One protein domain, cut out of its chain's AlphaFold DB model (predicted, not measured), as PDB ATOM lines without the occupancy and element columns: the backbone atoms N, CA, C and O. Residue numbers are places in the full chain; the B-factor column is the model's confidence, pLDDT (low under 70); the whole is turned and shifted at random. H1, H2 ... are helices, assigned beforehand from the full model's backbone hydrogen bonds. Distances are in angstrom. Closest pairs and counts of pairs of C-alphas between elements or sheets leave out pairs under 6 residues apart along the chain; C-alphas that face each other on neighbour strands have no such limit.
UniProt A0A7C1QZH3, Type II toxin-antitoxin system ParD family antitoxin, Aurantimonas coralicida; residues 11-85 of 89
ATOM      1  N   ALA A  11      25.699  -4.061  27.413       96.06
ATOM      2  CA  ALA A  11      24.917  -5.089  28.102       96.06
ATOM      3  C   ALA A  11      23.774  -5.671  27.244       96.06
ATOM      4  O   ALA A  11      23.451  -6.853  27.350       96.06
ATOM      5  N   MET A  12      23.155  -4.855  26.382       94.12
ATOM      6  CA  MET A  12      22.103  -5.323  25.477       94.12
ATOM      7  C   MET A  12      22.694  -6.148  24.335       94.12
ATOM      8  O   MET A  12      22.131  -7.178  23.969       94.12
ATOM      9  N   LYS A  13      23.841  -5.720  23.797       92.19
ATOM     10  CA  LYS A  13      24.564  -6.456  22.762       92.19
ATOM     11  C   LYS A  13      24.996  -7.832  23.275       92.19
ATOM     12  O   LYS A  13      24.700  -8.828  22.621       92.19
ATOM     13  N   ASP A  14      25.607  -7.888  24.455       94.81
ATOM     14  CA  ASP A  14      26.065  -9.132  25.085       94.81
ATOM     15  C   ASP A  14      24.906 -10.105  25.322       94.81
ATOM     16  O   ASP A  14      25.015 -11.307  25.067       94.81
ATOM     17  N   TRP A  15      23.756  -9.580  25.752       94.19
ATOM     18  CA  TRP A  15      22.553 -10.383  25.919       94.19
ATOM     19  C   TRP A  15      22.073 -10.966  24.582       94.19
ATOM     20  O   TRP A  15      21.795 -12.161  24.513       94.19
ATOM     21  N   ILE A  16      22.043 -10.186  23.495       93.56
ATOM     22  CA  ILE A  16      21.660 -10.703  22.167       93.56
ATOM     23  C   ILE A  16      22.668 -11.750  21.673       93.56
ATOM     24  O   ILE A  16      22.269 -12.789  21.150       93.56
ATOM     25  N   GLU A  17      23.966 -11.516  21.871       92.12
ATOM     26  CA  GLU A  17      25.009 -12.483  21.516       92.12
ATOM     27  C   GLU A  17      24.862 -13.805  22.277       92.12
ATOM     28  O   GLU A  17      25.128 -14.862  21.703       92.12
ATOM     29  N   SER A  18      24.396 -13.781  23.532       94.06
ATOM     30  CA  SER A  18      24.098 -15.013  24.277       94.06
ATOM     31  C   SER A  18      22.994 -15.839  23.609       94.06
ATOM     32  O   SER A  18      23.185 -17.027  23.380       94.06
ATOM     33  N   ARG A  19      21.912 -15.197  23.141       92.88
ATOM     34  CA  ARG A  19      20.810 -15.872  22.424       92.88
ATOM     35  C   ARG A  19      21.270 -16.508  21.111       92.88
ATOM     36  O   ARG A  19      20.740 -17.536  20.699       92.88
ATOM     37  N   ILE A  20      22.256 -15.899  20.450       93.88
ATOM     38  CA  ILE A  20      22.865 -16.444  19.230       93.88
ATOM     39  C   ILE A  20      23.736 -17.659  19.563       93.88
ATOM     40  O   ILE A  20      23.654 -18.678  18.882       93.88
ATOM     41  N   LYS A  21      24.548 -17.578  20.626       91.25
ATOM     42  CA  LYS A  21      25.386 -18.697  21.092       91.25
ATOM     43  C   LYS A  21      24.557 -19.900  21.535       91.25
ATOM     44  O   LYS A  21      24.958 -21.026  21.264       91.25
ATOM     45  N   ASP A  22      23.396 -19.654  22.135       91.75
ATOM     46  CA  ASP A  22      22.434 -20.689  22.530       91.75
ATOM     47  C   ASP A  22      21.737 -21.345  21.318       91.75
ATOM     48  O   ASP A  22      20.985 -22.306  21.470       91.75
ATOM     49  N   GLY A  23      21.997 -20.855  20.099       90.12
ATOM     50  CA  GLY A  23      21.472 -21.405  18.851       90.12
ATOM     51  C   GLY A  23      20.036 -20.991  18.539       90.12
ATOM     52  O   GLY A  23      19.465 -21.476  17.564       90.12
ATOM     53  N   GLU A  24      19.443 -20.091  19.325       88.06
ATOM     54  CA  GLU A  24      18.076 -19.620  19.084       88.06
ATOM     55  C   GLU A  24      17.975 -18.706  17.854       88.06
ATOM     56  O   GLU A  24      16.929 -18.643  17.207       88.06
ATOM     57  N   TYR A  25      19.060 -17.997  17.523       92.94
ATOM     58  CA  TYR A  25      19.128 -17.071  16.392       92.94
ATOM     59  C   TYR A  25      20.471 -17.187  15.668       92.94
ATOM     60  O   TYR A  25      21.510 -17.329  16.300       92.94
ATOM     61  N   ALA A  26      20.472 -17.072  14.337       90.69
ATOM     62  CA  ALA A  26      21.696 -17.169  13.533       90.69
ATOM     63  C   ALA A  26      22.516 -15.863  13.501       90.69
ATOM     64  O   ALA A  26      23.710 -15.883  13.202       90.69
ATOM     65  N   SER A  27      21.892 -14.717  13.787       91.75
ATOM     66  CA  SER A  27      22.551 -13.409  13.794       91.75
ATOM     67  C   SER A  27      21.771 -12.371  14.605       91.75
ATOM     68  O   SER A  27      20.572 -12.520  14.853       91.75
ATOM     69  N   THR A  28      22.423 -11.256  14.945       90.81
ATOM     70  CA  THR A  28      21.766 -10.106  15.589       90.81
ATOM     71  C   THR A  28      20.661  -9.529  14.709       90.81
ATOM     72  O   THR A  28      19.605  -9.145  15.205       90.81
ATOM     73  N   SER A  29      20.868  -9.501  13.389       90.75
ATOM     74  CA  SER A  29      19.858  -9.032  12.438       90.75
ATOM     75  C   SER A  29      18.622  -9.932  12.409       90.75
ATOM     76  O   SER A  29      17.515  -9.418  12.256       90.75
ATOM     77  N   ASP A  30      18.784 -11.247  12.584       91.00
ATOM     78  CA  ASP A  30      17.648 -12.169  12.683       91.00
ATOM     79  C   ASP A  30      16.877 -11.972  13.980       91.00
ATOM     80  O   ASP A  30      15.650 -11.880  13.938       91.00
ATOM     81  N   TYR A  31      17.583 -11.811  15.104       92.75
ATOM     82  CA  TYR A  31      16.953 -11.496  16.385       92.75
ATOM     83  C   TYR A  31      16.123 -10.207  16.307       92.75
ATOM     84  O   TYR A  31      14.951 -10.186  16.679       92.75
ATOM     85  N   VAL A  32      16.694  -9.131  15.755       92.00
ATOM     86  CA  VAL A  32      15.993  -7.846  15.616       92.00
ATOM     87  C   VAL A  32      14.801  -7.956  14.662       92.00
ATOM     88  O   VAL A  32      13.741  -7.398  14.945       92.00
ATOM     89  N   ARG A  33      14.925  -8.691  13.548       90.88
ATOM     90  CA  ARG A  33      13.806  -8.896  12.615       90.88
ATOM     91  C   ARG A  33      12.652  -9.637  13.284       90.88
ATOM     92  O   ARG A  33      11.498  -9.250  13.105       90.88
ATOM     93  N   ASP A  34      12.963 -10.670  14.060       92.50
ATOM     94  CA  ASP A  34      11.966 -11.411  14.826       92.50
ATOM     95  C   ASP A  34      11.319 -10.535  15.908       92.50
ATOM     96  O   ASP A  34      10.100 -10.543  16.061       92.50
ATOM     97  N   LEU A  35      12.102  -9.697  16.592       92.19
ATOM     98  CA  LEU A  35      11.584  -8.753  17.580       92.19
ATOM     99  C   LEU A  35      10.588  -7.762  16.963       92.19
ATOM    100  O   LEU A  35       9.524  -7.537  17.536       92.19
ATOM    101  N   VAL A  36      10.899  -7.207  15.787       91.56
ATOM    102  CA  VAL A  36       9.995  -6.303  15.055       91.56
ATOM    103  C   VAL A  36       8.731  -7.035  14.604       91.56
ATOM    104  O   VAL A  36       7.638  -6.481  14.715       91.56
ATOM    105  N   ARG A  37       8.850  -8.282  14.133       91.06
ATOM    106  CA  ARG A  37       7.691  -9.106  13.761       91.06
ATOM    107  C   ARG A  37       6.770  -9.334  14.959       91.06
ATOM    108  O   ARG A  37       5.583  -9.052  14.854       91.06
ATOM    109  N   ARG A  38       7.319  -9.759  16.102       89.44
ATOM    110  CA  ARG A  38       6.558  -9.951  17.349       89.44
ATOM    111  C   ARG A  38       5.939  -8.647  17.846       89.44
ATOM    112  O   ARG A  38       4.833  -8.659  18.367       89.44
ATOM    113  N   ASP A  39       6.642  -7.524  17.709       89.44
ATOM    114  CA  ASP A  39       6.097  -6.219  18.089       89.44
ATOM    115  C   ASP A  39       4.909  -5.824  17.218       89.44
ATOM    116  O   ASP A  39       3.887  -5.382  17.735       89.44
ATOM    117  N   ARG A  40       5.019  -6.045  15.907       86.94
ATOM    118  CA  ARG A  40       3.924  -5.819  14.972       86.94
ATOM    119  C   ARG A  40       2.740  -6.736  15.263       86.94
ATOM    120  O   ARG A  40       1.628  -6.240  15.350       86.94
ATOM    121  N   GLU A  41       2.974  -8.030  15.465       85.38
ATOM    122  CA  GLU A  41       1.922  -8.994  15.816       85.38
ATOM    123  C   GLU A  41       1.183  -8.571  17.089       85.38
ATOM    124  O   GLU A  41      -0.039  -8.505  17.065       85.38
ATOM    125  N   ARG A  42       1.898  -8.162  18.147       81.56
ATOM    126  CA  ARG A  42       1.278  -7.653  19.385       81.56
ATOM    127  C   ARG A  42       0.446  -6.383  19.192       81.56
ATOM    128  O   ARG A  42      -0.492  -6.159  19.952       81.56
ATOM    129  N   ARG A  43       0.816  -5.511  18.248       79.19
ATOM    130  CA  ARG A  43       0.090  -4.256  17.976       79.19
ATOM    131  C   ARG A  43      -1.104  -4.460  17.046       79.19
ATOM    132  O   ARG A  43      -2.141  -3.847  17.269       79.19
ATOM    133  N   ASP A  44      -0.942  -5.292  16.018       78.44
ATOM    134  CA  ASP A  44      -1.963  -5.574  15.002       78.44
ATOM    135  C   ASP A  44      -3.019  -6.556  15.543       78.44
ATOM    136  O   ASP A  44      -4.208  -6.443  15.238       78.44
ATOM    137  N   HIS A  45      -2.596  -7.485  16.401       65.56
ATOM    138  CA  HIS A  45      -3.445  -8.396  17.152       65.56
ATOM    139  C   HIS A  45      -3.116  -8.223  18.635       65.56
ATOM    140  O   HIS A  45      -2.203  -8.890  19.124       65.56
ATOM    141  N   PRO A  46      -3.821  -7.341  19.370       64.31
ATOM    142  CA  PRO A  46      -3.716  -7.314  20.817       64.31
ATOM    143  C   PRO A  46      -4.273  -8.640  21.344       64.31
ATOM    144  O   PRO A  46      -5.452  -8.762  21.674       64.31
ATOM    145  N   GLU A  47      -3.430  -9.672  21.361       66.81
ATOM    146  CA  GLU A  47      -3.631 -10.827  22.215       66.81
ATOM    147  C   GLU A  47      -3.899 -10.278  23.613       66.81
ATOM    148  O   GLU A  47      -3.248  -9.316  24.039       66.81
ATOM    149  N   LEU A  48      -4.882 -10.852  24.309       69.38
ATOM    150  CA  LEU A  48      -5.135 -10.495  25.699       69.38
ATOM    151  C   LEU A  48      -3.803 -10.593  26.436       69.38
ATOM    152  O   LEU A  48      -3.210 -11.672  26.517       69.38
ATOM    153  N   THR A  49      -3.307  -9.453  26.918       78.69
ATOM    154  CA  THR A  49      -2.034  -9.433  27.627       78.69
ATOM    155  C   THR A  49      -2.146 -10.332  28.854       78.69
ATOM    156  O   THR A  49      -3.242 -10.637  29.334       78.69
ATOM    157  N   LEU A  50      -1.014 -10.758  29.415       78.12
ATOM    158  CA  LEU A  50      -1.044 -11.536  30.654       78.12
ATOM    159  C   LEU A  50      -1.828 -10.808  31.762       78.12
ATOM    160  O   LEU A  50      -2.504 -11.452  32.562       78.12
ATOM    161  N   ASP A  51      -1.777  -9.476  31.781       81.31
ATOM    162  CA  ASP A  51      -2.520  -8.660  32.736       81.31
ATOM    163  C   ASP A  51      -4.017  -8.585  32.406       81.31
ATOM    164  O   ASP A  51      -4.837  -8.667  33.322       81.31
ATOM    165  N   ASP A  52      -4.401  -8.558  31.127       84.25
ATOM    166  CA  ASP A  52      -5.807  -8.691  30.724       84.25
ATOM    167  C   ASP A  52      -6.383 -10.054  31.111       84.25
ATOM    168  O   ASP A  52      -7.478 -10.131  31.668       84.25
ATOM    169  N   LEU A  53      -5.630 -11.132  30.879       87.88
ATOM    170  CA  LEU A  53      -6.029 -12.482  31.277       87.88
ATOM    171  C   LEU A  53      -6.191 -12.583  32.796       87.88
ATOM    172  O   LEU A  53      -7.188 -13.122  33.281       87.88
ATOM    173  N   ARG A  54      -5.243 -12.030  33.562       90.69
ATOM    174  CA  ARG A  54      -5.331 -11.970  35.029       90.69
ATOM    175  C   ARG A  54      -6.564 -11.206  35.487       90.69
ATOM    176  O   ARG A  54      -7.245 -11.673  36.400       90.69
ATOM    177  N   ARG A  55      -6.867 -10.071  34.855       92.06
ATOM    178  CA  ARG A  55      -8.053  -9.269  35.159       92.06
ATOM    179  C   ARG A  55      -9.340 -10.048  34.883       92.06
ATOM    180  O   ARG A  55     -10.170 -10.143  35.780       92.06
ATOM    181  N   ILE A  56      -9.471 -10.675  33.713       92.88
ATOM    182  CA  ILE A  56     -10.644 -11.495  33.354       92.88
ATOM    183  C   ILE A  56     -10.849 -12.628  34.369       92.88
ATOM    184  O   ILE A  56     -11.966 -12.866  34.826       92.88
ATOM    185  N   VAL A  57      -9.776 -13.316  34.771       92.44
ATOM    186  CA  VAL A  57      -9.856 -14.386  35.776       92.44
ATOM    187  C   VAL A  57     -10.246 -13.842  37.152       92.44
ATOM    188  O   VAL A  57     -11.016 -14.486  37.863       92.44
ATOM    189  N   ALA A  58      -9.731 -12.676  37.546       93.94
ATOM    190  CA  ALA A  58     -10.095 -12.039  38.809       93.94
ATOM    191  C   ALA A  58     -11.580 -11.646  38.834       93.94
ATOM    192  O   ALA A  58     -12.271 -11.961  39.802       93.94
ATOM    193  N   GLU A  59     -12.081 -11.038  37.755       92.31
ATOM    194  CA  GLU A  59     -13.497 -10.699  37.574       92.31
ATOM    195  C   GLU A  59     -14.380 -11.958  37.630       92.31
ATOM    196  O   GLU A  59     -15.356 -11.996  38.379       92.31
ATOM    197  N   ALA A  60     -13.996 -13.029  36.926       90.56
ATOM    198  CA  ALA A  60     -14.726 -14.297  36.942       90.56
ATOM    199  C   ALA A  60     -14.765 -14.941  38.338       90.56
ATOM    200  O   ALA A  60     -15.805 -15.439  38.762       90.56
ATOM    201  N   ARG A  61     -13.652 -14.905  39.084       90.69
ATOM    202  CA  ARG A  61     -13.602 -15.411  40.467       90.69
ATOM    203  C   ARG A  61     -14.456 -14.575  41.417       90.69
ATOM    204  O   ARG A  61     -15.099 -15.143  42.294       90.69
ATOM    205  N   ALA A  62     -14.475 -13.254  41.243       92.94
ATOM    206  CA  ALA A  62     -15.325 -12.359  42.028       92.94
ATOM    207  C   ALA A  62     -16.822 -12.575  41.738       92.94
ATOM    208  O   ALA A  62     -17.643 -12.407  42.636       92.94
ATOM    209  N   GLY A  63     -17.166 -12.996  40.516       87.06
ATOM    210  CA  GLY A  63     -18.532 -13.338  40.107       87.06
ATOM    211  C   GLY A  63     -19.110 -14.604  40.752       87.06
ATOM    212  O   GLY A  63     -20.310 -14.843  40.638       87.06
ATOM    213  N   GLY A  64     -18.291 -15.389  41.458       88.81
ATOM    214  CA  GLY A  64     -18.730 -16.612  42.128       88.81
ATOM    215  C   GLY A  64     -18.978 -17.785  41.174       88.81
ATOM    216  O   GLY A  64     -18.736 -17.715  39.969       88.81
ATOM    217  N   ILE A  65     -19.424 -18.911  41.735       88.75
ATOM    218  CA  ILE A  65     -19.716 -20.130  40.972       88.75
ATOM    219  C   ILE A  65     -21.158 -20.053  40.469       88.75
ATOM    220  O   ILE A  65     -22.069 -19.762  41.236       88.75
ATOM    221  N   SER A  66     -21.360 -20.314  39.178       88.50
ATOM    222  CA  SER A  66     -22.696 -20.368  38.591       88.50
ATOM    223  C   SER A  66     -23.338 -21.737  38.806       88.50
ATOM    224  O   SER A  66     -22.716 -22.756  38.515       88.50
ATOM    225  N   ASP A  67     -24.608 -21.750  39.212       91.50
ATOM    226  CA  ASP A  67     -25.428 -22.968  39.310       91.50
ATOM    227  C   ASP A  67     -26.042 -23.395  37.965       91.50
ATOM    228  O   ASP A  67     -26.788 -24.372  37.881       91.50
ATOM    229  N   ARG A  68     -25.772 -22.646  36.889       90.94
ATOM    230  CA  ARG A  68     -26.365 -22.896  35.574       90.94
ATOM    231  C   ARG A  68     -25.762 -24.140  34.940       90.94
ATOM    232  O   ARG A  68     -24.542 -24.278  34.850       90.94
ATOM    233  N   SER A  69     -26.619 -25.013  34.417       92.06
ATOM    234  CA  SER A  69     -26.151 -26.158  33.646       92.06
ATOM    235  C   SER A  69     -25.696 -25.730  32.247       92.06
ATOM    236  O   SER A  69     -26.108 -24.697  31.711       92.06
ATOM    237  N   ILE A  70     -24.880 -26.569  31.602       90.31
ATOM    238  CA  ILE A  70     -24.474 -26.367  30.202       90.31
ATOM    239  C   ILE A  70     -25.706 -26.254  29.286       90.31
ATOM    240  O   ILE A  70     -25.712 -25.451  28.351       90.31
ATOM    241  N   SER A  71     -26.764 -27.019  29.568       93.12
ATOM    242  CA  SER A  71     -28.021 -26.980  28.816       93.12
ATOM    243  C   SER A  71     -28.700 -25.612  28.908       93.12
ATOM    244  O   SER A  71     -29.125 -25.085  27.880       93.12
ATOM    245  N   ASP A  72     -28.732 -25.006  30.098       92.75
ATOM    246  CA  ASP A  72     -29.341 -23.685  30.320       92.75
ATOM    247  C   ASP A  72     -28.554 -22.574  29.621       92.75
ATOM    248  O   ASP A  72     -29.132 -21.641  29.063       92.75
ATOM    249  N   ILE A  73     -27.222 -22.673  29.633       92.81
ATOM    250  CA  ILE A  73     -26.334 -21.731  28.938       92.81
ATOM    251  C   ILE A  73     -26.538 -21.836  27.425       92.81
ATOM    252  O   ILE A  73     -26.670 -20.821  26.741       92.81
ATOM    253  N   LYS A  74     -26.622 -23.059  26.889       92.12
ATOM    254  CA  LYS A  74     -26.853 -23.288  25.457       92.12
ATOM    255  C   LYS A  74     -28.231 -22.793  25.014       92.12
ATOM    256  O   LYS A  74     -28.341 -22.201  23.942       92.12
ATOM    257  N   ALA A  75     -29.266 -23.033  25.816       93.25
ATOM    258  CA  ALA A  75     -30.618 -22.574  25.524       93.25
ATOM    259  C   ALA A  75     -30.686 -21.040  25.446       93.25
ATOM    260  O   ALA A  75     -31.217 -20.507  24.470       93.25
ATOM    261  N   GLU A  76     -30.084 -20.334  26.409       91.88
ATOM    262  CA  GLU A  76     -29.996 -18.869  26.383       91.88
ATOM    263  C   GLU A  76     -29.181 -18.373  25.179       91.88
ATOM    264  O   GLU A  76     -29.629 -17.488  24.451       91.88
ATOM    265  N   ALA A  77     -28.016 -18.972  24.913       92.00
ATOM    266  CA  ALA A  77     -27.173 -18.577  23.787       92.00
ATOM    267  C   ALA A  77     -27.914 -18.690  22.444       92.00
ATOM    268  O   ALA A  77     -27.806 -17.799  21.603       92.00
ATOM    269  N   LEU A  78     -28.716 -19.745  22.257       90.38
ATOM    270  CA  LEU A  78     -29.554 -19.921  21.070       90.38
ATOM    271  C   LEU A  78     -30.666 -18.869  20.978       90.38
ATOM    272  O   LEU A  78     -30.942 -18.384  19.882       90.38
ATOM    273  N   GLN A  79     -31.288 -18.490  22.098       90.81
ATOM    274  CA  GLN A  79     -32.279 -17.408  22.112       90.81
ATOM    275  C   GLN A  79     -31.648 -16.069  21.714       90.81
ATOM    276  O   GLN A  79     -32.186 -15.371  20.855       90.81
ATOM    277  N   VAL A  80     -30.478 -15.742  22.271       91.00
ATOM    278  CA  VAL A  80     -29.736 -14.517  21.938       91.00
ATOM    279  C   VAL A  80     -29.291 -14.516  20.474       91.00
ATOM    280  O   VAL A  80     -29.407 -13.495  19.801       91.00
ATOM    281  N   ALA A  81     -28.806 -15.646  19.957       90.12
ATOM    282  CA  ALA A  81     -28.356 -15.756  18.573       90.12
ATOM    283  C   ALA A  81     -29.514 -15.607  17.569       90.12
ATOM    284  O   ALA A  81     -29.356 -14.910  16.568       90.12
ATOM    285  N   ARG A  82     -30.691 -16.178  17.868       89.50
ATOM    286  CA  ARG A  82     -31.922 -15.979  17.079       89.50
ATOM    287  C   ARG A  82     -32.392 -14.526  17.106       89.50
ATOM    288  O   ARG A  82     -32.728 -13.980  16.066       89.50
ATOM    289  N   ALA A  83     -32.358 -13.876  18.271       88.62
ATOM    290  CA  ALA A  83     -32.716 -12.461  18.397       88.62
ATOM    291  C   ALA A  83     -31.767 -11.525  17.624       88.62
ATOM    292  O   ALA A  83     -32.139 -10.401  17.298       88.62
ATOM    293  N   ARG A  84     -30.542 -11.984  17.344       89.31
ATOM    294  CA  ARG A  84     -29.524 -11.266  16.566       89.31
ATOM    295  C   ARG A  84     -29.463 -11.685  15.095       89.31
ATOM    296  O   ARG A  84     -28.551 -11.241  14.407       89.31
ATOM    297  N   ASP A  85     -30.385 -12.533  14.636       84.88
ATOM    298  CA  ASP A  85     -30.440 -13.048  13.258       84.88
ATOM    299  C   ASP A  85     -29.164 -13.796  12.809       84.88
ATOM    300  O   ASP A  85     -28.823 -13.881  11.634       84.88
TER     301      ASP A  85
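This is residues 11 to 85 of the 89 residues of the protein "Type II toxin-antitoxin system ParD family antitoxin" of Aurantimonas coralicida (UniProt A0A7C1QZH3). Four helices are strung out one after another in an open chain with no shared core. H2 and H3 follow each other along the longest axis with a step between them, while H1 lies crosswise at one end, where the first residues of H2 meet it, and H4 lies crosswise at the other end, touching no helix. The printed part has 75 residues, with four named helices in the order H1, H2, H3, H4 and no named strand, and its class is all helix. It is extended, with a radius of gyration of the C-alphas of 22.3 A, and elongated, spanning 57 by 31 by 19 A.

Start with the longest helix, H2, residues 28 to 44, and look at its residues 28 to 31, with which alone it touches H1, residues 11 to 21. The closest C-alphas of the two are those of Ile 16 and Thr 28, 6.6 A apart. Their lines stand about perpendicular, at 78 degrees, and their centres are 16.3 A apart. Moving on from Asp 44, you reach H3, residues 50 to 62, which is apart from H2 and from H1. Farther along is H4, residues 70 to 83, which is apart from H1, H2 and H3. In the backbones of H1, H2, H3 and H4, every O i to N i+4 pair is within hydrogen-bond range.

Find C-alpha 28 at (21.766, -10.106, 15.589); from there H2 runs 24.2 A to C-alpha 44 at (-1.963, -5.574, 15.002). Go back to C-alpha 11 at (24.917, -5.089, 28.102), where H1 begins; its first and last C-alphas are 15.3 A apart. H3 runs from Leu 50 to Ala 62, 18.3 A between those C-alphas. H4 runs 20.0 A from the C-alpha of Ile 70 to that of Ala 83 at (-32.716, -12.461, 18.397).

Look for the two C-alphas farthest apart at Asp 14 and Ala 83, 59.3 A from each other. Residues 35 to 47, 49 to 55 and 57 to 85 stand free. The printed part has no cut; the link from H2 to H3, with 5 residues, is tight, and the links from H1 to H2, with 6 residues, and from H3 to H4, with 7, are short. In the B-factor column the mean pLDDT of the printed part is 88.9, and residues 45 to 48, in the link between H2 and H3, are the 4 residues under 70.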